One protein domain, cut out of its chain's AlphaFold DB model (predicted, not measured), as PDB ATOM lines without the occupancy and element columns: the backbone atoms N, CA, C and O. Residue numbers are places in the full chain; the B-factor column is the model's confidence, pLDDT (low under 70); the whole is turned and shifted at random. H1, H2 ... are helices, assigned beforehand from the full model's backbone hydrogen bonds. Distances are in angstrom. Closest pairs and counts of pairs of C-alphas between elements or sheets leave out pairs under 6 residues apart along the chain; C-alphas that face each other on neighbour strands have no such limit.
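Overview. This is residues 2 to 107 of the 109 residues of an uncharacterized protein of Coregonus sp. 'balchen' (UniProt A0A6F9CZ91). One long helix, H6, makes the length of a rod; H2 and H3 pack on it near its last residues, and residues 37 to 43 and 49 to 57 stick out from the loosely held stretch of H4 and H5 along its first half. The printed part has 106 residues with six named helices, H1 to H6 in order, and no named strand: all helix. It is only just loose, close to extended, with a radius of gyration of the C-alphas of 19.3 A and spans of 62 by 22 by 20 A.

Along the chain. H1, residues 2 to 5, begins at C-alpha 2 (-5.790, -26.337, -19.519). H2, residues 10 to 20, is 15.3 A long from first to last C-alpha, and H3 is residues 24 to 29. H4, residues 41 to 49, is 11.7 A long, and H5, residues 55 to 64, 14.0 A. H6, residues 72 to 105, runs 49.1 A from C-alpha 72 (1.168, -17.817, 8.130) to C-alpha 105 (0.052, -21.247, -40.849).

Arrangement. H1 is close to H6 but not clearly touching, with the closest C-alphas, Tyr 3 and Leu 93, 7.1 A apart. H2 touches H6 with residues 104 to 105 of H6 alone, closest at the C-alphas of Thr 20 and Ala 104, 5.8 A, the same way at a shallow tilt of 29 degrees. H3 touches residues 100 to 104 of H6 alone, closest at the C-alphas of Leu 27 and Val 100, 5.6 A, opposite ways at a steep tilt of 50 degrees. H2 and H3 touch at the C-alphas of Ala 17 and Val 24, 5.3 A. H4 and H5 are each close to H6 but not clearly touching: the closest C-alphas are Met 47 and Met 85, 7.8 A, and Leu 62 and Ala 74, 7.7 A. Every O i to N i+4 pair is within hydrogen-bond range in H2 to H6; H1 is too short for one.

Size, cuts and confidence. The C-alphas farthest apart, Asn 21 and Val 68, are 62.8 A apart. The printed part has no cut; H3 to H4 is a long link. Residues 34 to 74 and residue 107 have pLDDT under 70.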
ATOM      1  N   TYR A   2      -6.749 -27.336 -19.002       84.06
ATOM      2  CA  TYR A   2      -5.790 -26.337 -19.519       84.06
ATOM      3  C   TYR A   2      -5.380 -26.568 -20.981       84.06
ATOM      4  O   TYR A   2      -5.564 -25.674 -21.790       84.06
ATOM      5  N   TYR A   3      -4.952 -27.775 -21.361       85.31
ATOM      6  CA  TYR A   3      -4.653 -28.094 -22.768       85.31
ATOM      7  C   TYR A   3      -5.818 -27.781 -23.713       85.31
ATOM      8  O   TYR A   3      -5.611 -27.194 -24.765       85.31
ATOM      9  N   GLN A   4      -7.048 -28.091 -23.299       89.31
ATOM     10  CA  GLN A   4      -8.249 -27.757 -24.065       89.31
ATOM     11  C   GLN A   4      -8.466 -26.242 -24.178       89.31
ATOM     12  O   GLN A   4      -8.810 -25.747 -25.243       89.31
ATOM     13  N   ALA A   5      -8.226 -25.485 -23.103       90.56
ATOM     14  CA  ALA A   5      -8.330 -24.027 -23.119       90.56
ATOM     15  C   ALA A   5      -7.296 -23.368 -24.052       90.56
ATOM     16  O   ALA A   5      -7.585 -22.335 -24.646       90.56
ATOM     17  N   PHE A   6      -6.119 -23.980 -24.203       91.75
ATOM     18  CA  PHE A   6      -5.078 -23.544 -25.137       91.75
ATOM     19  C   PHE A   6      -5.209 -24.167 -26.541       91.75
ATOM     20  O   PHE A   6      -4.371 -23.901 -27.397       91.75
ATOM     21  N   GLY A   7      -6.236 -24.987 -26.801       91.81
ATOM     22  CA  GLY A   7      -6.432 -25.651 -28.097       91.81
ATOM     23  C   GLY A   7      -5.370 -26.707 -28.429       91.81
ATOM     24  O   GLY A   7      -5.168 -27.046 -29.592       91.81
ATOM     25  N   LEU A   8      -4.681 -27.220 -27.411       92.62
ATOM     26  CA  LEU A   8      -3.633 -28.234 -27.518       92.62
ATOM     27  C   LEU A   8      -4.149 -29.655 -27.257       92.62
ATOM     28  O   LEU A   8      -3.374 -30.608 -27.244       92.62
ATOM     29  N   ASP A   9      -5.448 -29.827 -27.006       91.00
ATOM     30  CA  ASP A   9      -6.051 -31.153 -26.914       91.00
ATOM     31  C   ASP A   9      -6.127 -31.841 -28.290       91.00
ATOM     32  O   ASP A   9      -6.037 -31.209 -29.342       91.00
ATOM     33  N   ASN A  10      -6.297 -33.164 -28.283       90.88
ATOM     34  CA  ASN A  10      -6.265 -33.963 -29.508       90.88
ATOM     35  C   ASN A  10      -7.320 -33.548 -30.544       90.88
ATOM     36  O   ASN A  10      -7.015 -33.590 -31.734       90.88
ATOM     37  N   GLU A  11      -8.526 -33.165 -30.116       93.12
ATOM     38  CA  GLU A  11      -9.600 -32.778 -31.038       93.12
ATOM     39  C   GLU A  11      -9.294 -31.420 -31.675       93.12
ATOM     40  O   GLU A  11      -9.407 -31.267 -32.891       93.12
ATOM     41  N   SER A  12      -8.816 -30.459 -30.879       94.06
ATOM     42  CA  SER A  12      -8.385 -29.150 -31.379       94.06
ATOM     43  C   SER A  12      -7.208 -29.254 -32.356       94.06
ATOM     44  O   SER A  12      -7.248 -28.650 -33.428       94.06
ATOM     45  N   LEU A  13      -6.189 -30.065 -32.039       94.06
ATOM     46  CA  LEU A  13      -5.038 -30.284 -32.924       94.06
ATOM     47  C   LEU A  13      -5.433 -30.978 -34.228       94.06
ATOM     48  O   LEU A  13      -4.919 -30.624 -35.284       94.06
ATOM     49  N   LYS A  14      -6.350 -31.949 -34.166       94.50
ATOM     50  CA  LYS A  14      -6.875 -32.621 -35.358       94.50
ATOM     51  C   LYS A  14      -7.669 -31.653 -36.236       94.50
ATOM     52  O   LYS A  14      -7.439 -31.594 -37.434       94.50
ATOM     53  N   SER A  15      -8.534 -30.839 -35.632       95.00
ATOM     54  CA  SER A  15      -9.280 -29.796 -36.344       95.00
ATOM     55  C   SER A  15      -8.353 -28.771 -37.008       95.00
ATOM     56  O   SER A  15      -8.599 -28.348 -38.135       95.00
ATOM     57  N   LEU A  16      -7.258 -28.387 -36.343       93.75
ATOM     58  CA  LEU A  16      -6.253 -27.506 -36.934       93.75
ATOM     59  C   LEU A  16      -5.523 -28.182 -38.104       93.75
ATOM     60  O   LEU A  16      -5.425 -27.580 -39.168       93.75
ATOM     61  N   ALA A  17      -5.084 -29.431 -37.929       93.06
ATOM     62  CA  ALA A  17      -4.454 -30.245 -38.969       93.06
ATOM     63  C   ALA A  17      -5.329 -30.372 -40.226       93.06
ATOM     64  O   ALA A  17      -4.854 -30.124 -41.333       93.06
ATOM     65  N   ASP A  18      -6.619 -30.674 -40.050       93.44
ATOM     66  CA  ASP A  18      -7.591 -30.797 -41.142       93.44
ATOM     67  C   ASP A  18      -7.776 -29.469 -41.901       93.44
ATOM     68  O   ASP A  18      -8.034 -29.463 -43.105       93.44
ATOM     69  N   ARG A  19      -7.634 -28.327 -41.212       92.00
ATOM     70  CA  ARG A  19      -7.800 -26.986 -41.796       92.00
ATOM     71  C   ARG A  19      -6.556 -26.464 -42.506       92.00
ATOM     72  O   ARG A  19      -6.711 -25.710 -43.459       92.00
ATOM     73  N   THR A  20      -5.363 -26.815 -42.034       91.25
ATOM     74  CA  THR A  20      -4.089 -26.338 -42.604       91.25
ATOM     75  C   THR A  20      -3.378 -27.397 -43.442       91.25
ATOM     76  O   THR A  20      -2.268 -27.167 -43.905       91.25
ATOM     77  N   ASN A  21      -3.988 -28.574 -43.618       90.50
ATOM     78  CA  ASN A  21      -3.419 -29.719 -44.331       90.50
ATOM     79  C   ASN A  21      -2.026 -30.140 -43.805       90.50
ATOM     80  O   ASN A  21      -1.186 -30.643 -44.549       90.50
ATOM     81  N   VAL A  22      -1.780 -29.922 -42.507       90.38
ATOM     82  CA  VAL A  22      -0.541 -30.311 -41.814       90.38
ATOM     83  C   VAL A  22      -0.812 -31.585 -41.017       90.38
ATOM     84  O   VAL A  22      -1.792 -31.608 -40.276       90.38
ATOM     85  N   PRO A  23       0.035 -32.627 -41.090       92.44
ATOM     86  CA  PRO A  23      -0.155 -33.838 -40.298       92.44
ATOM     87  C   PRO A  23      -0.239 -33.538 -38.798       92.44
ATOM     88  O   PRO A  23       0.581 -32.799 -38.244       92.44
ATOM     89  N   VAL A  24      -1.207 -34.147 -38.109       91.38
ATOM     90  CA  VAL A  24      -1.410 -33.926 -36.668       91.38
ATOM     91  C   VAL A  24      -0.186 -34.356 -35.849       91.38
ATOM     92  O   VAL A  24       0.089 -33.803 -34.787       91.38
ATOM     93  N   GLU A  25       0.588 -35.312 -36.357       90.31
ATOM     94  CA  GLU A  25       1.848 -35.785 -35.791       90.31
ATOM     95  C   GLU A  25       2.926 -34.696 -35.812       90.31
ATOM     96  O   GLU A  25       3.673 -34.568 -34.843       90.31
ATOM     97  N   GLU A  26       2.979 -33.873 -36.866       89.69
ATOM     98  CA  GLU A  26       3.906 -32.740 -36.944       89.69
ATOM     99  C   GLU A  26       3.529 -31.636 -35.960       89.69
ATOM    100  O   GLU A  26       4.406 -31.069 -35.309       89.69
ATOM    101  N   LEU A  27       2.230 -31.358 -35.805       90.56
ATOM    102  CA  LEU A  27       1.754 -30.400 -34.806       90.56
ATOM    103  C   LEU A  27       2.055 -30.896 -33.385       90.56
ATOM    104  O   LEU A  27       2.509 -30.129 -32.540       90.56
ATOM    105  N   LYS A  28       1.883 -32.198 -33.126       89.50
ATOM    106  CA  LYS A  28       2.204 -32.808 -31.827       89.50
ATOM    107  C   LYS A  28       3.697 -32.839 -31.523       89.50
ATOM    108  O   LYS A  28       4.067 -32.714 -30.361       89.50
ATOM    109  N   ALA A  29       4.549 -32.991 -32.535       88.69
ATOM    110  CA  ALA A  29       6.001 -33.016 -32.361       88.69
ATOM    111  C   ALA A  29       6.581 -31.673 -31.880       88.69
ATOM    112  O   ALA A  29       7.691 -31.638 -31.352       88.69
ATOM    113  N   ILE A  30       5.839 -30.575 -32.055       88.06
ATOM    114  CA  ILE A  30       6.246 -29.229 -31.633       88.06
ATOM    115  C   ILE A  30       5.999 -28.988 -30.145       88.06
ATOM    116  O   ILE A  30       6.634 -28.115 -29.551       88.06
ATOM    117  N   LEU A  31       5.102 -29.764 -29.541       85.69
ATOM    118  CA  LEU A  31       4.696 -29.579 -28.158       85.69
ATOM    119  C   LEU A  31       5.834 -29.966 -27.218       85.69
ATOM    120  O   LEU A  31       6.265 -31.121 -27.164       85.69
ATOM    121  N   LYS A  32       6.335 -28.972 -26.484       78.50
ATOM    122  CA  LYS A  32       7.363 -29.139 -25.454       78.50
ATOM    123  C   LYS A  32       6.734 -29.512 -24.121       78.50
ATOM    124  O   LYS A  32       7.347 -30.234 -23.330       78.50
ATOM    125  N   SER A  33       5.526 -29.014 -23.867       71.50
ATOM    126  CA  SER A  33       4.753 -29.362 -22.690       71.50
ATOM    127  C   SER A  33       4.395 -30.851 -22.755       71.50
ATOM    128  O   SER A  33       3.993 -31.367 -23.804       71.50
ATOM    129  N   PRO A  34       4.587 -31.602 -21.657       63.88
ATOM    130  CA  PRO A  34       4.222 -33.007 -21.607       63.88
ATOM    131  C   PRO A  34       2.698 -33.131 -21.697       63.88
ATOM    132  O   PRO A  34       2.016 -33.158 -20.675       63.88
ATOM    133  N   LEU A  35       2.186 -33.245 -22.926       54.38
ATOM    134  CA  LEU A  35       0.769 -33.269 -23.317       54.38
ATOM    135  C   LEU A  35      -0.158 -34.076 -22.400       54.38
ATOM    136  O   LEU A  35      -1.344 -33.779 -22.293       54.38
ATOM    137  N   ASN A  36       0.369 -35.115 -21.756       52.44
ATOM    138  CA  ASN A  36      -0.342 -35.857 -20.724       52.44
ATOM    139  C   ASN A  36       0.589 -36.708 -19.842       52.44
ATOM    140  O   ASN A  36       0.168 -37.739 -19.318       52.44
ATOM    141  N   LYS A  37       1.874 -36.353 -19.706       47.38
ATOM    142  CA  LYS A  37       2.700 -37.024 -18.696       47.38
ATOM    143  C   LYS A  37       2.475 -36.267 -17.407       47.38
ATOM    144  O   LYS A  37       3.012 -35.179 -17.234       47.38
ATOM    145  N   GLU A  38       1.570 -36.839 -16.617       47.12
ATOM    146  CA  GLU A  38       1.426 -36.704 -15.173       47.12
ATOM    147  C   GLU A  38       2.530 -35.833 -14.579       47.12
ATOM    148  O   GLU A  38       3.711 -36.144 -14.753       47.12
ATOM    149  N   ILE A  39       2.143 -34.728 -13.932       54.12
ATOM    150  CA  ILE A  39       3.057 -33.862 -13.187       54.12
ATOM    151  C   ILE A  39       3.784 -34.763 -12.185       54.12
ATOM    152  O   ILE A  39       3.275 -35.057 -11.105       54.12
ATOM    153  N   SER A  40       4.936 -35.282 -12.597       50.94
ATOM    154  CA  SER A  40       5.656 -36.281 -11.828       50.94
ATOM    155  C   SER A  40       6.233 -35.586 -10.612       50.94
ATOM    156  O   SER A  40       6.680 -34.435 -10.701       50.94
ATOM    157  N   GLN A  41       6.266 -36.294  -9.485       48.28
ATOM    158  CA  GLN A  41       6.967 -35.824  -8.296       48.28
ATOM    159  C   GLN A  41       8.383 -35.356  -8.644       48.28
ATOM    160  O   GLN A  41       8.815 -34.333  -8.132       48.28
ATOM    161  N   ASP A  42       9.052 -36.006  -9.598       46.06
ATOM    162  CA  ASP A  42      10.369 -35.605 -10.095       46.06
ATOM    163  C   ASP A  42      10.394 -34.203 -10.723       46.06
ATOM    164  O   ASP A  42      11.350 -33.457 -10.533       46.06
ATOM    165  N   MET A  43       9.345 -33.794 -11.443       54.69
ATOM    166  CA  MET A  43       9.256 -32.457 -12.041       54.69
ATOM    167  C   MET A  43       8.988 -31.388 -10.976       54.69
ATOM    168  O   MET A  43       9.610 -30.325 -11.011       54.69
ATOM    169  N   VAL A  44       8.133 -31.695  -9.994       55.91
ATOM    170  CA  VAL A  44       7.867 -30.823  -8.837       55.91
ATOM    171  C   VAL A  44       9.131 -30.668  -7.992       55.91
ATOM    172  O   VAL A  44       9.546 -29.550  -7.700       55.91
ATOM    173  N   ILE A  45       9.804 -31.777  -7.677       52.91
ATOM    174  CA  ILE A  45      11.079 -31.796  -6.957       52.91
ATOM    175  C   ILE A  45      12.132 -31.029  -7.755       52.91
ATOM    176  O   ILE A  45      12.807 -30.176  -7.192       52.91
ATOM    177  N   LYS A  46      12.253 -31.228  -9.069       54.78
ATOM    178  CA  LYS A  46      13.231 -30.514  -9.901       54.78
ATOM    179  C   LYS A  46      12.956 -29.012  -9.992       54.78
ATOM    180  O   LYS A  46      13.913 -28.244 -10.021       54.78
ATOM    181  N   MET A  47      11.695 -28.574 -10.003       56.25
ATOM    182  CA  MET A  47      11.340 -27.150  -9.919       56.25
ATOM    183  C   MET A  47      11.665 -26.557  -8.545       56.25
ATOM    184  O   MET A  47      12.275 -25.495  -8.484       56.25
ATOM    185  N   LEU A  48      11.346 -27.269  -7.460       55.66
ATOM    186  CA  LEU A  48      11.702 -26.878  -6.089       55.66
ATOM    187  C   LEU A  48      13.225 -26.842  -5.862       55.66
ATOM    188  O   LEU A  48      13.739 -26.011  -5.113       55.66
ATOM    189  N   THR A  49      13.952 -27.746  -6.518       51.53
ATOM    190  CA  THR A  49      15.405 -27.903  -6.373       51.53
ATOM    191  C   THR A  49      16.180 -26.971  -7.303       51.53
ATOM    192  O   THR A  49      17.296 -26.587  -6.972       51.53
ATOM    193  N   LYS A  50      15.602 -26.532  -8.436       53.50
ATOM    194  CA  LYS A  50      16.210 -25.535  -9.344       53.50
ATOM    195  C   LYS A  50      16.476 -24.185  -8.668       53.50
ATOM    196  O   LYS A  50      17.255 -23.391  -9.187       53.50
ATOM    197  N   THR A  51      15.886 -23.936  -7.504       51.75
ATOM    198  CA  THR A  51      16.188 -22.807  -6.617       51.75
ATOM    199  C   THR A  51      17.361 -23.161  -5.683       51.75
ATOM    200  O   THR A  51      17.260 -23.094  -4.462       51.75
ATOM    201  N   THR A  52      18.494 -23.578  -6.250       48.41
ATOM    202  CA  THR A  52      19.594 -24.304  -5.575       48.41
ATOM    203  C   THR A  52      20.298 -23.593  -4.404       48.41
ATOM    204  O   THR A  52      21.128 -24.214  -3.751       48.41
ATOM    205  N   GLY A  53      19.982 -22.334  -4.083       51.12
ATOM    206  CA  GLY A  53      20.568 -21.619  -2.935       51.12
ATOM    207  C   GLY A  53      19.616 -21.362  -1.762       51.12
ATOM    208  O   GLY A  53      20.050 -21.329  -0.616       51.12
ATOM    209  N   ALA A  54      18.318 -21.187  -2.022       50.84
ATOM    210  CA  ALA A  54      17.363 -20.727  -1.008       50.84
ATOM    211  C   ALA A  54      16.641 -21.881  -0.298       50.84
ATOM    212  O   ALA A  54      16.259 -21.756   0.863       50.84
ATOM    213  N   THR A  55      16.466 -23.021  -0.971       53.75
ATOM    214  CA  THR A  55      15.604 -24.107  -0.490       53.75
ATOM    215  C   THR A  55      16.157 -24.806   0.753       53.75
ATOM    216  O   THR A  55      15.389 -25.087   1.663       53.75
ATOM    217  N   LEU A  56      17.473 -25.034   0.854       52.81
ATOM    218  CA  LEU A  56      18.059 -25.685   2.037       52.81
ATOM    219  C   LEU A  56      17.917 -24.818   3.299       52.81
ATOM    220  O   LEU A  56      17.457 -25.313   4.323       52.81
ATOM    221  N   MET A  57      18.197 -23.512   3.198       55.28
ATOM    222  CA  MET A  57      18.023 -22.574   4.318       55.28
ATOM    223  C   MET A  57      16.552 -22.412   4.716       55.28
ATOM    224  O   MET A  57      16.241 -22.331   5.902       55.28
ATOM    225  N   LEU A  58      15.630 -22.388   3.747       56.06
ATOM    226  CA  LEU A  58      14.194 -22.299   4.021       56.06
ATOM    227  C   LEU A  58      13.644 -23.580   4.651       56.06
ATOM    228  O   LEU A  58      12.782 -23.492   5.517       56.06
ATOM    229  N   VAL A  59      14.136 -24.757   4.255       56.12
ATOM    230  CA  VAL A  59      13.738 -26.040   4.850       56.12
ATOM    231  C   VAL A  59      14.261 -26.160   6.282       56.12
ATOM    232  O   VAL A  59      13.479 -26.484   7.171       56.12
ATOM    233  N   GLU A  60      15.531 -25.834   6.544       56.19
ATOM    234  CA  GLU A  60      16.087 -25.822   7.908       56.19
ATOM    235  C   GLU A  60      15.384 -24.795   8.808       56.19
ATOM    236  O   GLU A  60      15.057 -25.091   9.961       56.19
ATOM    237  N   TYR A  61      15.067 -23.611   8.276       55.16
ATOM    238  CA  TYR A  61      14.274 -22.603   8.976       55.16
ATOM    239  C   TYR A  61      12.848 -23.098   9.251       55.16
ATOM    240  O   TYR A  61      12.390 -23.066  10.387       55.16
ATOM    241  N   LEU A  62      12.137 -23.639   8.262       55.56
ATOM    242  CA  LEU A  62      10.767 -24.135   8.442       55.56
ATOM    243  C   LEU A  62      10.680 -25.301   9.430       55.56
ATOM    244  O   LEU A  62       9.754 -25.336  10.240       55.56
ATOM    245  N   LEU A  63      11.645 -26.224   9.395       57.19
ATOM    246  CA  LEU A  63      11.710 -27.360  10.317       57.19
ATOM    247  C   LEU A  63      12.044 -26.928  11.753       57.19
ATOM    248  O   LEU A  63      11.543 -27.534  12.696       57.19
ATOM    249  N   SER A  64      12.853 -25.880  11.934       57.09
ATOM    250  CA  SER A  64      13.225 -25.368  13.264       57.09
ATOM    251  C   SER A  64      12.208 -24.392  13.871       57.09
ATOM    252  O   SER A  64      12.204 -24.193  15.085       57.09
ATOM    253  N   THR A  65      11.317 -23.802  13.063       50.06
ATOM    254  CA  THR A  65      10.439 -22.692  13.497       50.06
ATOM    255  C   THR A  65       9.057 -23.133  14.003       50.06
ATOM    256  O   THR A  65       8.273 -22.299  14.460       50.06
ATOM    257  N   ILE A  66       8.709 -24.424  13.978       53.12
ATOM    258  CA  ILE A  66       7.381 -24.863  14.442       53.12
ATOM    259  C   ILE A  66       7.503 -25.611  15.771       53.12
ATOM    260  O   ILE A  66       7.905 -26.771  15.807       53.12
ATOM    261  N   PRO A  67       7.088 -24.946  16.868       51.00
ATOM    262  CA  PRO A  67       5.856 -25.433  17.493       51.00
ATOM    263  C   PRO A  67       4.697 -24.420  17.582       51.00
ATOM    264  O   PRO A  67       3.607 -24.842  17.947       51.00
ATOM    265  N   VAL A  68       4.860 -23.116  17.273       52.69
ATOM    266  CA  VAL A  68       3.810 -22.115  17.629       52.69
ATOM    267  C   VAL A  68       3.396 -21.115  16.524       52.69
ATOM    268  O   VAL A  68       2.233 -20.729  16.493       52.69
ATOM    269  N   PHE A  69       4.254 -20.742  15.562       49.12
ATOM    270  CA  PHE A  69       3.935 -19.729  14.518       49.12
ATOM    271  C   PHE A  69       3.754 -20.288  13.088       49.12
ATOM    272  O   PHE A  69       3.710 -19.541  12.110       49.12
ATOM    273  N   GLY A  70       3.638 -21.611  12.947       51.78
ATOM    274  CA  GLY A  70       3.775 -22.336  11.676       51.78
ATOM    275  C   GLY A  70       2.707 -22.124  10.595       51.78
ATOM    276  O   GLY A  70       2.826 -22.722   9.533       51.78
ATOM    277  N   SER A  71       1.672 -21.309  10.807       61.50
ATOM    278  CA  SER A  71       0.533 -21.203   9.881       61.50
ATOM    279  C   SER A  71       0.709 -20.143   8.785       61.50
ATOM    280  O   SER A  71       0.473 -20.436   7.615       61.50
ATOM    281  N   THR A  72       1.159 -18.927   9.109       57.12
ATOM    282  CA  THR A  72       1.168 -17.817   8.130       57.12
ATOM    283  C   THR A  72       2.349 -17.883   7.161       57.12
ATOM    284  O   THR A  72       2.166 -17.734   5.954       57.12
ATOM    285  N   ALA A  73       3.560 -18.147   7.662       60.62
ATOM    286  CA  ALA A  73       4.753 -18.251   6.816       60.62
ATOM    287  C   ALA A  73       4.671 -19.461   5.871       60.62
ATOM    288  O   ALA A  73       4.950 -19.337   4.679       60.62
ATOM    289  N   ALA A  74       4.205 -20.609   6.377       63.72
ATOM    290  CA  ALA A  74       3.977 -21.796   5.559       63.72
ATOM    291  C   ALA A  74       2.892 -21.561   4.494       63.72
ATOM    292  O   ALA A  74       3.062 -21.985   3.350       63.72
ATOM    293  N   CYS A  75       1.818 -20.833   4.828       70.50
ATOM    294  CA  CYS A  75       0.782 -20.452   3.865       70.50
ATOM    295  C   CYS A  75       1.346 -19.573   2.735       70.50
ATOM    296  O   CYS A  75       1.093 -19.851   1.565       70.50
ATOM    297  N   GLY A  76       2.173 -18.573   3.063       71.81
ATOM    298  CA  GLY A  76       2.814 -17.708   2.068       71.81
ATOM    299  C   GLY A  76       3.770 -18.457   1.135       71.81
ATOM    300  O   GLY A  76       3.725 -18.257  -0.079       71.81
ATOM    301  N   ILE A  77       4.594 -19.357   1.679       70.19
ATOM    302  CA  ILE A  77       5.531 -20.168   0.884       70.19
ATOM    303  C   ILE A  77       4.767 -21.137  -0.018       70.19
ATOM    304  O   ILE A  77       5.027 -21.178  -1.217       70.19
ATOM    305  N   SER A  78       3.782 -21.860   0.523       72.75
ATOM    306  CA  SER A  78       2.954 -22.774  -0.268       72.75
ATOM    307  C   SER A  78       2.232 -22.037  -1.395       72.75
ATOM    308  O   SER A  78       2.291 -22.485  -2.540       72.75
ATOM    309  N   TYR A  79       1.623 -20.882  -1.104       72.94
ATOM    310  CA  TYR A  79       0.968 -20.056  -2.113       72.94
ATOM    311  C   TYR A  79       1.947 -19.600  -3.201       72.94
ATOM    312  O   TYR A  79       1.667 -19.767  -4.386       72.94
ATOM    313  N   GLY A  80       3.117 -19.078  -2.813       73.50
ATOM    314  CA  GLY A  80       4.143 -18.621  -3.752       73.50
ATOM    315  C   GLY A  80       4.662 -19.741  -4.657       73.50
ATOM    316  O   GLY A  80       4.751 -19.564  -5.871       73.50
ATOM    317  N   THR A  81       4.938 -20.917  -4.090       71.31
ATOM    318  CA  THR A  81       5.358 -22.105  -4.843       71.31
ATOM    319  C   THR A  81       4.283 -22.552  -5.831       71.31
ATOM    320  O   THR A  81       4.585 -22.761  -7.008       71.31
ATOM    321  N   THR A  82       3.029 -22.679  -5.389       75.50
ATOM    322  CA  THR A  82       1.927 -23.099  -6.263       75.50
ATOM    323  C   THR A  82       1.675 -22.082  -7.374       75.50
ATOM    324  O   THR A  82       1.525 -22.478  -8.529       75.50
ATOM    325  N   TYR A  83       1.695 -20.784  -7.056       75.56
ATOM    326  CA  TYR A  83       1.568 -19.713  -8.044       75.56
ATOM    327  C   TYR A  83       2.668 -19.796  -9.104       75.56
ATOM    328  O   TYR A  83       2.374 -19.797 -10.297       75.56
ATOM    329  N   TYR A  84       3.929 -19.921  -8.682       75.19
ATOM    330  CA  TYR A  84       5.063 -20.024  -9.596       75.19
ATOM    331  C   TYR A  84       4.940 -21.238 -10.527       75.19
ATOM    332  O   TYR A  84       5.126 -21.112 -11.737       75.19
ATOM    333  N   MET A  85       4.571 -22.399  -9.978       76.44
ATOM    334  CA  MET A  85       4.416 -23.633 -10.749       76.44
ATOM    335  C   MET A  85       3.296 -23.523 -11.790       76.44
ATOM    336  O   MET A  85       3.493 -23.880 -12.952       76.44
ATOM    337  N   LEU A  86       2.137 -22.985 -11.395       83.56
ATOM    338  CA  LEU A  86       1.014 -22.752 -12.306       83.56
ATOM    339  C   LEU A  86       1.381 -21.738 -13.391       83.56
ATOM    340  O   LEU A  86       1.138 -21.998 -14.564       83.56
ATOM    341  N   ASN A  87       2.010 -20.621 -13.023       81.56
ATOM    342  CA  ASN A  87       2.428 -19.594 -13.972       81.56
ATOM    343  C   ASN A  87       3.423 -20.145 -15.005       81.56
ATOM    344  O   ASN A  87       3.294 -19.870 -16.193       81.56
ATOM    345  N   ASN A  88       4.390 -20.958 -14.572       80.06
ATOM    346  CA  ASN A  88       5.324 -21.600 -15.492       80.06
ATOM    347  C   ASN A  88       4.606 -22.574 -16.440       80.06
ATOM    348  O   ASN A  88       4.846 -22.538 -17.641       80.06
ATOM    349  N   CYS A  89       3.692 -23.399 -15.920       83.12
ATOM    350  CA  CYS A  89       2.899 -24.319 -16.737       83.12
ATOM    351  C   CYS A  89       2.053 -23.576 -17.785       83.12
ATOM    352  O   CYS A  89       2.045 -23.959 -18.950       83.12
ATOM    353  N   LEU A  90       1.380 -22.490 -17.397       88.69
ATOM    354  CA  LEU A  90       0.585 -21.678 -18.321       88.69
ATOM    355  C   LEU A  90       1.450 -21.023 -19.403       88.69
ATOM    356  O   LEU A  90       1.034 -20.985 -20.557       88.69
ATOM    357  N   ASN A  91       2.652 -20.555 -19.058       87.31
ATOM    358  CA  ASN A  91       3.590 -20.003 -20.035       87.31
ATOM    359  C   ASN A  91       4.078 -21.060 -21.035       87.31
ATOM    360  O   ASN A  91       4.120 -20.778 -22.229       87.31
ATOM    361  N   GLU A  92       4.400 -22.273 -20.574       87.12
ATOM    362  CA  GLU A  92       4.789 -23.382 -21.458       87.12
ATOM    363  C   GLU A  92       3.652 -23.762 -22.420       87.12
ATOM    364  O   GLU A  92       3.886 -23.916 -23.616       87.12
ATOM    365  N   LEU A  93       2.408 -23.841 -21.929       90.81
ATOM    366  CA  LEU A  93       1.235 -24.105 -22.772       90.81
ATOM    367  C   LEU A  93       0.973 -22.980 -23.782       90.81
ATOM    368  O   LEU A  93       0.603 -23.249 -24.924       90.81
ATOM    369  N   ALA A  94       1.162 -21.724 -23.378       93.12
ATOM    370  CA  ALA A  94       1.009 -20.577 -24.267       93.12
ATOM    371  C   ALA A  94       2.050 -20.591 -25.395       93.12
ATOM    372  O   ALA A  94       1.704 -20.354 -26.552       93.12
ATOM    373  N   GLU A  95       3.310 -20.886 -25.063       92.94
ATOM    374  CA  GLU A  95       4.394 -21.000 -26.040       92.94
ATOM    375  C   GLU A  95       4.122 -22.139 -27.031       92.94
ATOM    376  O   GLU A  95       4.230 -21.958 -28.243       92.94
ATOM    377  N   ASP A  96       3.697 -23.296 -26.529       92.62
ATOM    378  CA  ASP A  96       3.324 -24.446 -27.348       92.62
ATOM    379  C   ASP A  96       2.174 -24.134 -28.312       92.62
ATOM    380  O   ASP A  96       2.275 -24.431 -29.504       92.62
ATOM    381  N   ALA A  97       1.113 -23.479 -27.833       93.88
ATOM    382  CA  ALA A  97      -0.009 -23.064 -28.672       93.88
ATOM    383  C   ALA A  97       0.428 -22.098 -29.784       93.88
ATOM    384  O   ALA A  97       0.022 -22.257 -30.938       93.88
ATOM    385  N   GLN A  98       1.300 -21.134 -29.468       94.62
ATOM    386  CA  GLN A  98       1.863 -20.231 -30.473       94.62
ATOM    387  C   GLN A  98       2.716 -20.974 -31.503       94.62
ATOM    388  O   GLN A  98       2.572 -20.732 -32.701       94.62
ATOM    389  N   ASN A  99       3.579 -21.889 -31.063       93.44
ATOM    390  CA  ASN A  99       4.457 -22.642 -31.955       93.44
ATOM    391  C   ASN A  99       3.662 -23.557 -32.899       93.44
ATOM    392  O   ASN A  99       3.958 -23.609 -34.095       93.44
ATOM    393  N   VAL A 100       2.631 -24.235 -32.382       93.75
ATOM    394  CA  VAL A 100       1.708 -25.058 -33.177       93.75
ATOM    395  C   VAL A 100       1.001 -24.209 -34.227       93.75
ATOM    396  O   VAL A 100       1.010 -24.566 -35.405       93.75
ATOM    397  N   LEU A 101       0.442 -23.062 -33.831       93.06
ATOM    398  CA  LEU A 101      -0.236 -22.162 -34.761       93.06
ATOM    399  C   LEU A 101       0.725 -21.634 -35.832       93.06
ATOM    400  O   LEU A 101       0.394 -21.620 -37.014       93.06
ATOM    401  N   MET A 102       1.938 -21.241 -35.438       92.94
ATOM    402  CA  MET A 102       2.951 -20.744 -36.365       92.94
ATOM    403  C   MET A 102       3.362 -21.813 -37.382       92.94
ATOM    404  O   MET A 102       3.540 -21.492 -38.552       92.94
ATOM    405  N   LYS A 103       3.512 -23.077 -36.968       90.94
ATOM    406  CA  LYS A 103       3.780 -24.185 -37.895       90.94
ATOM    407  C   LYS A 103       2.606 -24.423 -38.834       90.94
ATOM    408  O   LYS A 103       2.843 -24.593 -40.021       90.94
ATOM    409  N   ALA A 104       1.383 -24.430 -38.310       91.19
ATOM    410  CA  ALA A 104       0.185 -24.689 -39.098       91.19
ATOM    411  C   ALA A 104      -0.000 -23.639 -40.209       91.19
ATOM    412  O   ALA A 104      -0.266 -24.000 -41.346       91.19
ATOM    413  N   LEU A 105       0.225 -22.357 -39.900       88.81
ATOM    414  CA  LEU A 105       0.052 -21.247 -40.849       88.81
ATOM    415  C   LEU A 105       1.235 -21.037 -41.807       88.81
ATOM    416  O   LEU A 105       1.072 -20.430 -42.856       88.81
ATOM    417  N   LYS A 106       2.440 -21.507 -41.465       78.38
ATOM    418  CA  LYS A 106       3.617 -21.416 -42.352       78.38
ATOM    419  C   LYS A 106       3.603 -22.420 -43.508       78.38
ATOM    420  O   LYS A 106       4.501 -22.369 -44.336       78.38
ATOM    421  N   VAL A 107       2.653 -23.353 -43.529       61.41
ATOM    422  CA  VAL A 107       2.505 -24.347 -44.608       61.41
ATOM    423  C   VAL A 107       1.583 -23.833 -45.731       61.41
ATOM    424  O   VAL A 107       1.438 -24.498 -46.748       61.41
TER     425      VAL A 107